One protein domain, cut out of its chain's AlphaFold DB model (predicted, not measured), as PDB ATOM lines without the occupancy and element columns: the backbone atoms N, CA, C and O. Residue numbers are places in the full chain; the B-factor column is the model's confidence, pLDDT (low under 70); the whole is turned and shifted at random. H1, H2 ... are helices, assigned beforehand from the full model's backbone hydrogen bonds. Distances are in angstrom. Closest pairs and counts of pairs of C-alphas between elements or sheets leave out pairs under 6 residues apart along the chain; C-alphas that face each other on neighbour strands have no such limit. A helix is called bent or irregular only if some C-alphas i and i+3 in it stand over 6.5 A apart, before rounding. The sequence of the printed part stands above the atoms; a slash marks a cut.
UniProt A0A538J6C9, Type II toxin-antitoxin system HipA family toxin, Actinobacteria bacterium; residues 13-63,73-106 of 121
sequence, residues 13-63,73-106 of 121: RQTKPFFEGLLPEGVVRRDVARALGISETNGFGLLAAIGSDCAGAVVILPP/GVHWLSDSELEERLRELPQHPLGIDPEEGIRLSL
ATOM      1  N   ARG A  13     213.389 226.136 230.606       68.31
ATOM      2  CA  ARG A  13     213.739 224.706 230.486       68.31
ATOM      3  C   ARG A  13     214.693 224.399 229.324       68.31
ATOM      4  O   ARG A  13     215.393 223.403 229.389       68.31
ATOM      5  N   GLN A  14     214.708 225.230 228.282       71.31
ATOM      6  CA  GLN A  14     215.548 225.037 227.096       71.31
ATOM      7  C   GLN A  14     216.914 225.716 227.246       71.31
ATOM      8  O   GLN A  14     217.889 225.235 226.685       71.31
ATOM      9  N   THR A  15     216.995 226.811 228.009       74.25
ATOM     10  CA  THR A  15     218.242 227.562 228.229       74.25
ATOM     11  C   THR A  15     219.070 227.032 229.389       74.25
ATOM     12  O   THR A  15     220.290 227.142 229.348       74.25
ATOM     13  N   LYS A  16     218.435 226.453 230.417       78.06
ATOM     14  CA  LYS A  16     219.141 225.983 231.617       78.06
ATOM     15  C   LYS A  16     220.333 225.060 231.299       78.06
ATOM     16  O   LYS A  16     221.399 225.336 231.830       78.06
ATOM     17  N   PRO A  17     220.221 224.041 230.422       80.50
ATOM     18  CA  PRO A  17     221.355 223.163 230.118       80.50
ATOM     19  C   PRO A  17     222.550 223.889 229.493       80.50
ATOM     20  O   PRO A  17     223.686 223.522 229.755       80.50
ATOM     21  N   PHE A  18     222.304 224.931 228.692       80.81
ATOM     22  CA  PHE A  18     223.373 225.732 228.097       80.81
ATOM     23  C   PHE A  18     224.171 226.475 229.174       80.81
ATOM     24  O   PHE A  18     225.390 226.390 229.197       80.81
ATOM     25  N   PHE A  19     223.475 227.159 230.084       81.25
ATOM     26  CA  PHE A  19     224.100 227.934 231.155       81.25
ATOM     27  C   PHE A  19     224.768 227.058 232.220       81.25
ATOM     28  O   PHE A  19     225.844 227.398 232.694       81.25
ATOM     29  N   GLU A  20     224.173 225.916 232.569       82.81
ATOM     30  CA  GLU A  20     224.814 224.953 233.476       82.81
ATOM     31  C   GLU A  20     226.081 224.352 232.855       82.81
ATOM     32  O   GLU A  20     227.037 224.116 233.578       82.81
ATOM     33  N   GLY A  21     226.126 224.176 231.530       79.62
ATOM     34  CA  GLY A  21     227.327 223.714 230.824       79.62
ATOM     35  C   GLY A  21     228.458 224.747 230.733       79.62
ATOM     36  O   GLY A  21     229.549 224.401 230.291       79.62
ATOM     37  N   LEU A  22     228.215 226.005 231.122       79.25
ATOM     38  CA  LEU A  22     229.277 227.006 231.270       79.25
ATOM     39  C   LEU A  22     229.962 226.902 232.632       79.25
ATOM     40  O   LEU A  22     231.113 227.311 232.751       79.25
ATOM     41  N   LEU A  23     229.266 226.379 233.644       81.50
ATOM     42  CA  LEU A  23     229.764 226.299 235.012       81.50
ATOM     43  C   LEU A  23     230.738 225.126 235.197       81.50
ATOM     44  O   LEU A  23     230.639 224.118 234.492       81.50
ATOM     45  N   PRO A  24     231.631 225.207 236.197       76.62
ATOM     46  CA  PRO A  24     232.380 224.051 236.667       76.62
ATOM     47  C   PRO A  24     231.449 222.917 237.121       76.62
ATOM     48  O   PRO A  24     230.324 223.149 237.577       76.62
ATOM     49  N   GLU A  25     231.946 221.683 237.050       79.06
ATOM     50  CA  GLU A  25     231.225 220.474 237.462       79.06
ATOM     51  C   GLU A  25     231.925 219.768 238.636       79.06
ATOM     52  O   GLU A  25     233.117 219.959 238.893       79.06
ATOM     53  N   GLY A  26     231.179 218.930 239.362       83.75
ATOM     54  CA  GLY A  26     231.714 218.065 240.415       83.75
ATOM     55  C   GLY A  26     232.418 218.819 241.549       83.75
ATOM     56  O   GLY A  26     231.916 219.817 242.062       83.75
ATOM     57  N   VAL A  27     233.590 218.319 241.954       80.19
ATOM     58  CA  VAL A  27     234.361 218.856 243.090       80.19
ATOM     59  C   VAL A  27     234.742 220.324 242.877       80.19
ATOM     60  O   VAL A  27     234.592 221.119 243.799       80.19
ATOM     61  N   VAL A  28     235.106 220.706 241.649       77.19
ATOM     62  CA  VAL A  28     235.491 222.088 241.316       77.19
ATOM     63  C   VAL A  28     234.329 223.053 241.554       77.19
ATOM     64  O   VAL A  28     234.515 224.108 242.152       77.19
ATOM     65  N   ARG A  29     233.101 222.677 241.163       84.19
ATOM     66  CA  ARG A  29     231.901 223.495 241.421       84.19
ATOM     67  C   ARG A  29     231.693 223.734 242.909       84.19
ATOM     68  O   ARG A  29     231.378 224.850 243.313       84.19
ATOM     69  N   ARG A  30     231.862 222.684 243.714       85.31
ATOM     70  CA  ARG A  30     231.709 222.743 245.169       85.31
ATOM     71  C   ARG A  30     232.757 223.651 245.808       85.31
ATOM     72  O   ARG A  30     232.420 224.407 246.717       85.31
ATOM     73  N   ASP A  31     233.998 223.589 245.341       82.00
ATOM     74  CA  ASP A  31     235.085 224.388 245.904       82.00
ATOM     75  C   ASP A  31     234.956 225.867 245.515       82.00
ATOM     76  O   ASP A  31     235.046 226.726 246.390       82.00
ATOM     77  N   VAL A  32     234.582 226.166 244.264       81.31
ATOM     78  CA  VAL A  32     234.217 227.526 243.816       81.31
ATOM     79  C   VAL A  32     233.041 228.080 244.624       81.31
ATOM     80  O   VAL A  32     233.091 229.201 245.123       81.31
ATOM     81  N   ALA A  33     231.980 227.286 244.792       87.44
ATOM     82  CA  ALA A  33     230.800 227.675 245.555       87.44
ATOM     83  C   ALA A  33     231.147 227.994 247.020       87.44
ATOM     84  O   ALA A  33     230.687 229.004 247.556       87.44
ATOM     85  N   ARG A  34     232.010 227.180 247.645       86.06
ATOM     86  CA  ARG A  34     232.516 227.418 249.004       86.06
ATOM     87  C   ARG A  34     233.344 228.699 249.079       86.06
ATOM     88  O   ARG A  34     233.098 229.493 249.981       86.06
ATOM     89  N   ALA A  35     234.280 228.900 248.151       81.12
ATOM     90  CA  ALA A  35     235.138 230.084 248.115       81.12
ATOM     91  C   ALA A  35     234.328 231.384 247.974       81.12
ATOM     92  O   ALA A  35     234.640 232.379 248.616       81.12
ATOM     93  N   LEU A  36     233.243 231.354 247.192       82.38
ATOM     94  CA  LEU A  36     232.360 232.503 246.970       82.38
ATOM     95  C   LEU A  36     231.237 232.654 248.011       82.38
ATOM     96  O   LEU A  36     230.488 233.628 247.962       82.38
ATOM     97  N   GLY A  37     231.045 231.682 248.910       87.12
ATOM     98  CA  GLY A  37     229.905 231.667 249.836       87.12
ATOM     99  C   GLY A  37     228.538 231.513 249.148       87.12
ATOM    100  O   GLY A  37     227.513 231.924 249.692       87.12
ATOM    101  N   ILE A  38     228.498 230.928 247.948       89.56
ATOM    102  CA  ILE A  38     227.281 230.727 247.148       89.56
ATOM    103  C   ILE A  38     226.857 229.257 247.246       89.56
ATOM    104  O   ILE A  38     227.686 228.357 247.299       89.56
ATOM    105  N   SER A  39     225.553 228.971 247.248       91.12
ATOM    106  CA  SER A  39     225.085 227.580 247.161       91.12
ATOM    107  C   SER A  39     225.538 226.932 245.849       91.12
ATOM    108  O   SER A  39     225.287 227.476 244.777       91.12
ATOM    109  N   GLU A  40     226.089 225.718 245.915       87.81
ATOM    110  CA  GLU A  40     226.471 224.923 244.735       87.81
ATOM    111  C   GLU A  40     225.312 224.776 243.725       87.81
ATOM    112  O   GLU A  40     225.506 224.793 242.509       87.81
ATOM    113  N   THR A  41     224.072 224.705 244.218       89.62
ATOM    114  CA  THR A  41     222.863 224.574 243.387       89.62
ATOM    115  C   THR A  41     222.390 225.896 242.769       89.62
ATOM    116  O   THR A  41     221.566 225.890 241.850       89.62
ATOM    117  N   ASN A  42     222.919 227.036 243.226       88.81
ATOM    118  CA  ASN A  42     222.586 228.359 242.709       88.81
ATOM    119  C   ASN A  42     223.439 228.702 241.478       88.81
ATOM    120  O   ASN A  42     224.312 229.568 241.523       88.81
ATOM    121  N   GLY A  43     223.156 228.039 240.353       85.75
ATOM    122  CA  GLY A  43     223.896 228.244 239.105       85.75
ATOM    123  C   GLY A  43     223.890 229.693 238.601       85.75
ATOM    124  O   GLY A  43     224.894 230.161 238.084       85.75
ATOM    125  N   PHE A  44     222.804 230.449 238.803       85.94
ATOM    126  CA  PHE A  44     222.768 231.867 238.419       85.94
ATOM    127  C   PHE A  44     223.659 232.742 239.303       85.94
ATOM    128  O   PHE A  44     224.303 233.644 238.784       85.94
ATOM    129  N   GLY A  45     223.712 232.470 240.610       85.56
ATOM    130  CA  GLY A  45     224.634 233.158 241.516       85.56
ATOM    131  C   GLY A  45     226.089 232.875 241.154       85.56
ATOM    132  O   GLY A  45     226.888 233.799 241.081       85.56
ATOM    133  N   LEU A  46     226.403 231.616 240.836       85.00
ATOM    134  CA  LEU A  46     227.732 231.243 240.353       85.00
ATOM    135  C   LEU A  46     228.061 231.969 239.041       85.00
ATOM    136  O   LEU A  46     229.084 232.635 238.973       85.00
ATOM    137  N   LEU A  47     227.174 231.943 238.040       83.75
ATOM    138  CA  LEU A  47     227.391 232.653 236.770       83.75
ATOM    139  C   LEU A  47     227.521 234.168 236.932       83.75
ATOM    140  O   LEU A  47     228.233 234.788 236.158       83.75
ATOM    141  N   ALA A  48     226.849 234.778 237.906       81.69
ATOM    142  CA  ALA A  48     227.025 236.202 238.172       81.69
ATOM    143  C   ALA A  48     228.428 236.517 238.716       81.69
ATOM    144  O   ALA A  48     228.945 237.593 238.444       81.69
ATOM    145  N   ALA A  49     229.034 235.588 239.459       80.00
ATOM    146  CA  ALA A  49     230.363 235.761 240.033       80.00
ATOM    147  C   ALA A  49     231.493 235.411 239.051       80.00
ATOM    148  O   ALA A  49     232.487 236.119 239.001       80.00
ATOM    149  N   ILE A  50     231.343 234.328 238.274       77.50
ATOM    150  CA  ILE A  50     232.428 233.770 237.438       77.50
ATOM    151  C   ILE A  50     232.144 233.843 235.933       77.50
ATOM    152  O   ILE A  50     232.933 233.375 235.120       77.50
ATOM    153  N   GLY A  51     230.988 234.374 235.536       74.00
ATOM    154  CA  GLY A  51     230.541 234.361 234.144       74.00
ATOM    155  C   GLY A  51     231.195 235.411 233.248       74.00
ATOM    156  O   GLY A  51     230.896 235.445 232.051       74.00
ATOM    157  N   SER A  52     232.067 236.256 233.800       68.19
ATOM    158  CA  SER A  52     232.770 237.309 233.068       68.19
ATOM    159  C   SER A  52     233.835 236.765 232.104       68.19
ATOM    160  O   SER A  52     234.104 237.412 231.094       68.19
ATOM    161  N   ASP A  53     234.359 235.555 232.332       65.69
ATOM    162  CA  ASP A  53     235.233 234.832 231.399       65.69
ATOM    163  C   ASP A  53     234.749 233.380 231.228       65.69
ATOM    164  O   ASP A  53     235.251 232.433 231.837       65.69
ATOM    165  N   CYS A  54     233.693 233.197 230.425       67.44
ATOM    166  CA  CYS A  54     233.168 231.871 230.100       67.44
ATOM    167  C   CYS A  54     233.871 231.256 228.886       67.44
ATOM    168  O   CYS A  54     234.204 231.936 227.915       67.44
ATOM    169  N   ALA A  55     233.935 229.923 228.855       63.78
ATOM    170  CA  ALA A  55     234.335 229.180 227.663       63.78
ATOM    171  C   ALA A  55     233.552 229.619 226.402       63.78
ATOM    172  O   ALA A  55     232.319 229.546 226.345       63.78
ATOM    173  N   GLY A  56     234.276 230.014 225.350       66.00
ATOM    174  CA  GLY A  56     233.707 230.397 224.057       66.00
ATOM    175  C   GLY A  56     233.691 231.910 223.839       66.00
ATOM    176  O   GLY A  56     234.726 232.554 223.915       66.00
ATOM    177  N   ALA A  57     232.532 232.464 223.474       67.31
ATOM    178  CA  ALA A  57     232.364 233.886 223.144       67.31
ATOM    179  C   ALA A  57     231.262 234.549 223.988       67.31
ATOM    180  O   ALA A  57     230.627 235.501 223.545       67.31
ATOM    181  N   VAL A  58     230.952 233.989 225.161       68.12
ATOM    182  CA  VAL A  58     229.888 234.483 226.045       68.12
ATOM    183  C   VAL A  58     230.516 235.195 227.224       68.12
ATOM    184  O   VAL A  58     231.405 234.652 227.861       68.12
ATOM    185  N   VAL A  59     229.995 236.373 227.534       70.50
ATOM    186  CA  VAL A  59     230.298 237.106 228.759       70.50
ATOM    187  C   VAL A  59     228.966 237.342 229.463       70.50
ATOM    188  O   VAL A  59     228.017 237.829 228.842       70.50
ATOM    189  N   ILE A  60     228.867 236.933 230.727       73.19
ATOM    190  CA  ILE A  60     227.697 237.154 231.580       73.19
ATOM    191  C   ILE A  60     228.088 238.178 232.633       73.19
ATOM    192  O   ILE A  60     229.010 237.947 233.408       73.19
ATOM    193  N   LEU A  61     227.366 239.295 232.652       71.94
ATOM    194  CA  LEU A  61     227.600 240.395 233.578       71.94
ATOM    195  C   LEU A  61     226.341 240.651 234.404       71.94
ATOM    196  O   LEU A  61     225.224 240.509 233.881       71.94
ATOM    197  N   PRO A  62     226.488 241.047 235.677       70.06
ATOM    198  CA  PRO A  62     225.403 241.626 236.444       70.06
ATOM    199  C   PRO A  62     224.775 242.807 235.684       70.06
ATOM    200  O   PRO A  62     225.499 243.616 235.103       70.06
ATOM    201  N   PRO A  63     223.443 242.988 235.730       68.94
ATOM    202  CA  PRO A  63     222.772 244.099 235.047       68.94
ATOM    203  C   PRO A  63     223.299 245.492 235.434       68.94
ATOM    204  O   PRO A  63     223.122 246.444 234.681       68.94
ATOM    205  N   GLY A  73     243.546 246.478 231.442       60.78
ATOM    206  CA  GLY A  73     244.980 246.224 231.388       60.78
ATOM    207  C   GLY A  73     245.346 244.746 231.227       60.78
ATOM    208  O   GLY A  73     244.500 243.855 231.181       60.78
ATOM    209  N   VAL A  74     246.643 244.500 231.106       66.69
ATOM    210  CA  VAL A  74     247.224 243.165 231.221       66.69
ATOM    211  C   VAL A  74     248.064 243.129 232.484       66.69
ATOM    212  O   VAL A  74     248.823 244.062 232.746       66.69
ATOM    213  N   HIS A  75     247.916 242.064 233.263       72.56
ATOM    214  CA  HIS A  75     248.864 241.750 234.320       72.56
ATOM    215  C   HIS A  75     250.002 240.941 233.694       72.56
ATOM    216  O   HIS A  75     249.784 239.835 233.194       72.56
ATOM    217  N   TRP A  76     251.192 241.536 233.627       78.88
ATOM    218  CA  TRP A  76     252.370 240.868 233.087       78.88
ATOM    219  C   TRP A  76     252.910 239.893 234.122       78.88
ATOM    220  O   TRP A  76     253.206 240.303 235.236       78.88
ATOM    221  N   LEU A  77     253.054 238.633 233.725       77.88
ATOM    222  CA  LEU A  77     253.641 237.588 234.554       77.88
ATOM    223  C   LEU A  77     255.088 237.354 234.123       77.88
ATOM    224  O   LEU A  77     255.360 237.153 232.935       77.88
ATOM    225  N   SER A  78     256.002 237.356 235.086       83.12
ATOM    226  CA  SER A  78     257.332 236.771 234.943       83.12
ATOM    227  C   SER A  78     257.260 235.240 234.927       83.12
ATOM    228  O   SER A  78     256.281 234.639 235.377       83.12
ATOM    229  N   ASP A  79     258.326 234.592 234.454       83.00
ATOM    230  CA  ASP A  79     258.419 233.128 234.453       83.00
ATOM    231  C   ASP A  79     258.293 232.547 235.874       83.00
ATOM    232  O   ASP A  79     257.610 231.543 236.073       83.00
ATOM    233  N   SER A  80     258.866 233.214 236.883       83.62
ATOM    234  CA  SER A  80     258.759 232.801 238.289       83.62
ATOM    235  C   SER A  80     257.337 232.899 238.844       83.62
ATOM    236  O   SER A  80     256.895 231.988 239.542       83.62
ATOM    237  N   GLU A  81     256.602 233.966 238.515       80.19
ATOM    238  CA  GLU A  81     255.203 234.128 238.945       80.19
ATOM    239  C   GLU A  81     254.303 233.095 238.261       80.19
ATOM    240  O   GLU A  81     253.412 232.521 238.888       80.19
ATOM    241  N   LEU A  82     254.564 232.790 236.986       81.44
ATOM    242  CA  LEU A  82     253.858 231.724 236.281       81.44
ATOM    243  C   LEU A  82     254.107 230.357 236.935       81.44
ATOM    244  O   LEU A  82     253.161 229.596 237.137       81.44
ATOM    245  N   GLU A  83     255.356 230.038 237.282       83.38
ATOM    246  CA  GLU A  83     255.702 228.791 237.972       83.38
ATOM    247  C   GLU A  83     255.027 228.662 239.342       83.38
ATOM    248  O   GLU A  83     254.569 227.575 239.705       83.38
ATOM    249  N   GLU A  84     254.952 229.753 240.103       82.50
ATOM    250  CA  GLU A  84     254.271 229.787 241.396       82.50
ATOM    251  C   GLU A  84     252.772 229.523 241.244       82.50
ATOM    252  O   GLU A  84     252.255 228.576 241.840       82.50
ATOM    253  N   ARG A  85     252.102 230.238 240.332       76.19
ATOM    254  CA  ARG A  85     250.673 230.035 240.057       76.19
ATOM    255  C   ARG A  85     250.377 228.616 239.564       76.19
ATOM    256  O   ARG A  85     249.364 228.033 239.942       76.19
ATOM    257  N   LEU A  86     251.262 228.017 238.761       77.31
ATOM    258  CA  LEU A  86     251.135 226.616 238.338       77.31
ATOM    259  C   LEU A  86     251.256 225.631 239.510       77.31
ATOM    260  O   LEU A  86     250.579 224.602 239.510       77.31
ATOM    261  N   ARG A  87     252.097 225.932 240.504       80.81
ATOM    262  CA  ARG A  87     252.272 225.108 241.711       80.81
ATOM    263  C   ARG A  87     251.069 225.202 242.651       80.81
ATOM    264  O   ARG A  87     250.758 224.225 243.327       80.81
ATOM    265  N   GLU A  88     250.393 226.345 242.664       75.56
ATOM    266  CA  GLU A  88     249.216 226.621 243.496       75.56
ATOM    267  C   GLU A  88     247.900 226.108 242.902       75.56
ATOM    268  O   GLU A  88     246.924 225.971 243.636       75.56
ATOM    269  N   LEU A  89     247.859 225.757 241.610       70.19
ATOM    270  CA  LEU A  89     246.655 225.256 240.927       70.19
ATOM    271  C   LEU A  89     245.875 224.152 241.671       70.19
ATOM    272  O   LEU A  89     244.644 224.223 241.655       70.19
ATOM    273  N   PRO A  90     246.516 223.167 242.338       69.19
ATOM    274  CA  PRO A  90     245.788 222.157 243.108       69.19
ATOM    275  C   PRO A  90     245.041 222.726 244.323       69.19
ATOM    276  O   PRO A  90     244.069 222.134 244.786       69.19
ATOM    277  N   GLN A  91     245.508 223.853 244.871       67.56
ATOM    278  CA  GLN A  91     244.888 224.543 246.007       67.56
ATOM    279  C   GLN A  91     243.947 225.672 245.558       67.56
ATOM    280  O   GLN A  91     242.945 225.933 246.224       67.56
ATOM    281  N   HIS A  92     244.226 226.282 244.404       65.38
ATOM    282  CA  HIS A  92     243.489 227.396 243.809       65.38
ATOM    283  C   HIS A  92     243.077 227.070 242.359       65.38
ATOM    284  O   HIS A  92     243.597 227.660 241.401       65.38
ATOM    285  N   PRO A  93     242.140 226.121 242.151       60.59
ATOM    286  CA  PRO A  93     241.703 225.736 240.809       60.59
ATOM    287  C   PRO A  93     241.133 226.952 240.069       60.59
ATOM    288  O   PRO A  93     240.403 227.724 240.666       60.59
ATOM    289  N   LEU A  94     241.429 227.114 238.772       59.34
ATOM    290  CA  LEU A  94     241.031 228.269 237.931       59.34
ATOM    291  C   LEU A  94     241.745 229.597 238.243       59.34
ATOM    292  O   LEU A  94     241.324 230.636 237.736       59.34
ATOM    293  N   GLY A  95     242.822 229.578 239.037       59.41
ATOM    294  CA  GLY A  95     243.520 230.807 239.429       59.41
ATOM    295  C   GLY A  95     242.667 231.682 240.347       59.41
ATOM    296  O   GLY A  95     242.713 232.903 240.246       59.41
ATOM    297  N   ILE A  96     241.840 231.047 241.187       58.59
ATOM    298  CA  ILE A  96     241.000 231.717 242.181       58.59
ATOM    299  C   ILE A  96     241.910 232.349 243.230       58.59
ATOM    300  O   ILE A  96     242.349 231.685 244.169       58.59
ATOM    301  N   ASP A  97     242.171 233.636 243.060       58.12
ATOM    302  CA  ASP A  97     242.822 234.471 244.057       58.12
ATOM    303  C   ASP A  97     241.736 235.199 244.881       58.12
ATOM    304  O   ASP A  97     240.838 235.816 244.292       58.12
ATOM    305  N   PRO A  98     241.753 235.118 246.225       49.00
ATOM    306  CA  PRO A  98     240.837 235.867 247.085       49.00
ATOM    307  C   PRO A  98     240.890 237.392 246.889       49.00
ATOM    308  O   PRO A  98     239.873 238.052 247.101       49.00
ATOM    309  N   GLU A  99     242.041 237.943 246.493       49.12
ATOM    310  CA  GLU A  99     242.276 239.383 246.310       49.12
ATOM    311  C   GLU A  99     241.950 239.840 244.874       49.12
ATOM    312  O   GLU A  99     241.396 240.924 244.679       49.12
ATOM    313  N   GLU A 100     242.236 239.013 243.857       52.19
ATOM    314  CA  GLU A 100     242.017 239.370 242.436       52.19
ATOM    315  C   GLU A 100     240.670 238.881 241.864       52.19
ATOM    316  O   GLU A 100     240.225 239.337 240.799       52.19
ATOM    317  N   GLY A 101     239.981 238.005 242.600       52.38
ATOM    318  CA  GLY A 101     238.666 237.469 242.270       52.38
ATOM    319  C   GLY A 101     238.687 236.333 241.244       52.38
ATOM    320  O   GLY A 101     239.665 236.072 240.545       52.38
ATOM    321  N   ILE A 102     237.556 235.635 241.131       52.56
ATOM    322  CA  ILE A 102     237.374 234.547 240.163       52.56
ATOM    323  C   ILE A 102     236.901 235.142 238.846       52.56
ATOM    324  O   ILE A 102     235.814 235.713 238.792       52.56
ATOM    325  N   ARG A 103     237.677 234.983 237.773       54.81
ATOM    326  CA  ARG A 103     237.243 235.443 236.445       54.81
ATOM    327  C   ARG A 103     236.767 234.317 235.540       54.81
ATOM    328  O   ARG A 103     235.876 234.555 234.740       54.81
ATOM    329  N   LEU A 104     237.278 233.100 235.711       54.41
ATOM    330  CA  LEU A 104     237.140 232.018 234.733       54.41
ATOM    331  C   LEU A 104     236.015 231.020 235.041       54.41
ATOM    332  O   LEU A 104     235.954 230.419 236.112       54.41
ATOM    333  N   SER A 105     235.202 230.744 234.023       52.25
ATOM    334  CA  SER A 105     234.235 229.651 233.944       52.25
ATOM    335  C   SER A 105     234.541 228.796 232.711       52.25
ATOM    336  O   SER A 105     233.938 228.930 231.642       52.25
ATOM    337  N   LEU A 106     235.527 227.908 232.844       55.06
ATOM    338  CA  LEU A 106     235.828 226.884 231.846       55.06
ATOM    339  C   LEU A 106     235.157 225.567 232.239       55.06
ATOM    340  O   LEU A 106     235.474 224.983 233.271       55.06
TER     341      LEU A 106
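AT A GLANCE: This is residues 13 to 63 and 73 to 106 of the 121 residues of the protein "Type II toxin-antitoxin system HipA family toxin" of Actinobacteria bacterium (UniProt A0A538J6C9). Three short helices, H1, H2 and H3, form a loose group towards one end of an elongated model, with H3 near both of the others, while H4 lies well away from them towards the other end. After H4, residues 89 to 106 lead back to the group, where residues 104 to 105 pair with residues 53 to 54; residues 78 to 84, of which 79 to 84 belong to H4, stick out free. The printed part has 85 residues, with four named helices in the order H1, H2, H3, H4 and no named strand; its class is all helix, though the named helices hold 37 of the 85 residues, under half. By its radius of gyration of the C-alphas, 13.8 A, it is compact, and its C-alphas span 46 by 27 by 19 A.

HOW THE PARTS SIT: The first helix, H1, residues 13 to 20, is apart from H2, residues 26 to 36. H1 is close to but not clearly touching H3, residues 43 to 50; their closest C-alphas, those of Glu 20 and Gly 43, are 6.6 A apart. H1 and H3 run the same way at a tilt of 36 degrees, only just steep. H2 and H3 are also close but not clearly touching, with the closest C-alphas, those of Ala 33 and Leu 46, 7.0 A apart. They run the same way at a steep tilt of 66 degrees. H4, residues 79 to 88, is apart from H1, H2 and H3. Outside the named elements, residues 53 to 54 pair with residues 104 to 105, parallel. Every O i to N i+4 pair is within hydrogen-bond range in H2, H3 and H4, and 2 of 4 are in H1.

IN THESE COORDINATES: H1 begins at C-alpha 13, (213.739, 224.706, 230.486), and is 11.5 A long; it is irregular, but only just, with C-alphas 14 and 17 6.8 A apart. H2, the longest helix by residues, measures 15.9 A from Gly 26 to Leu 36. H3 measures 10.3 A from Gly 43 to Ile 50. H4 runs 14.5 A from Asp 79 to Glu 88, ending at C-alpha 88, (249.216, 226.621, 243.496).

THE WHOLE: The two C-alphas farthest apart, those of Arg 13 and Ser 80, are 46.4 A apart. Residues 64 to 72 are not printed, and C-alphas 63 and 73 are 22.6 A apart across the cut, which falls in the link from H3 to H4. The link from H1 to H2 is tight and that from H2 to H3 is short. Residues 51 to 63 and 89 to 106 hold no named element. The mean pLDDT of the printed part is 74.1; 28 residues are under 70, among them residues 52 to 58 and 90 to 106.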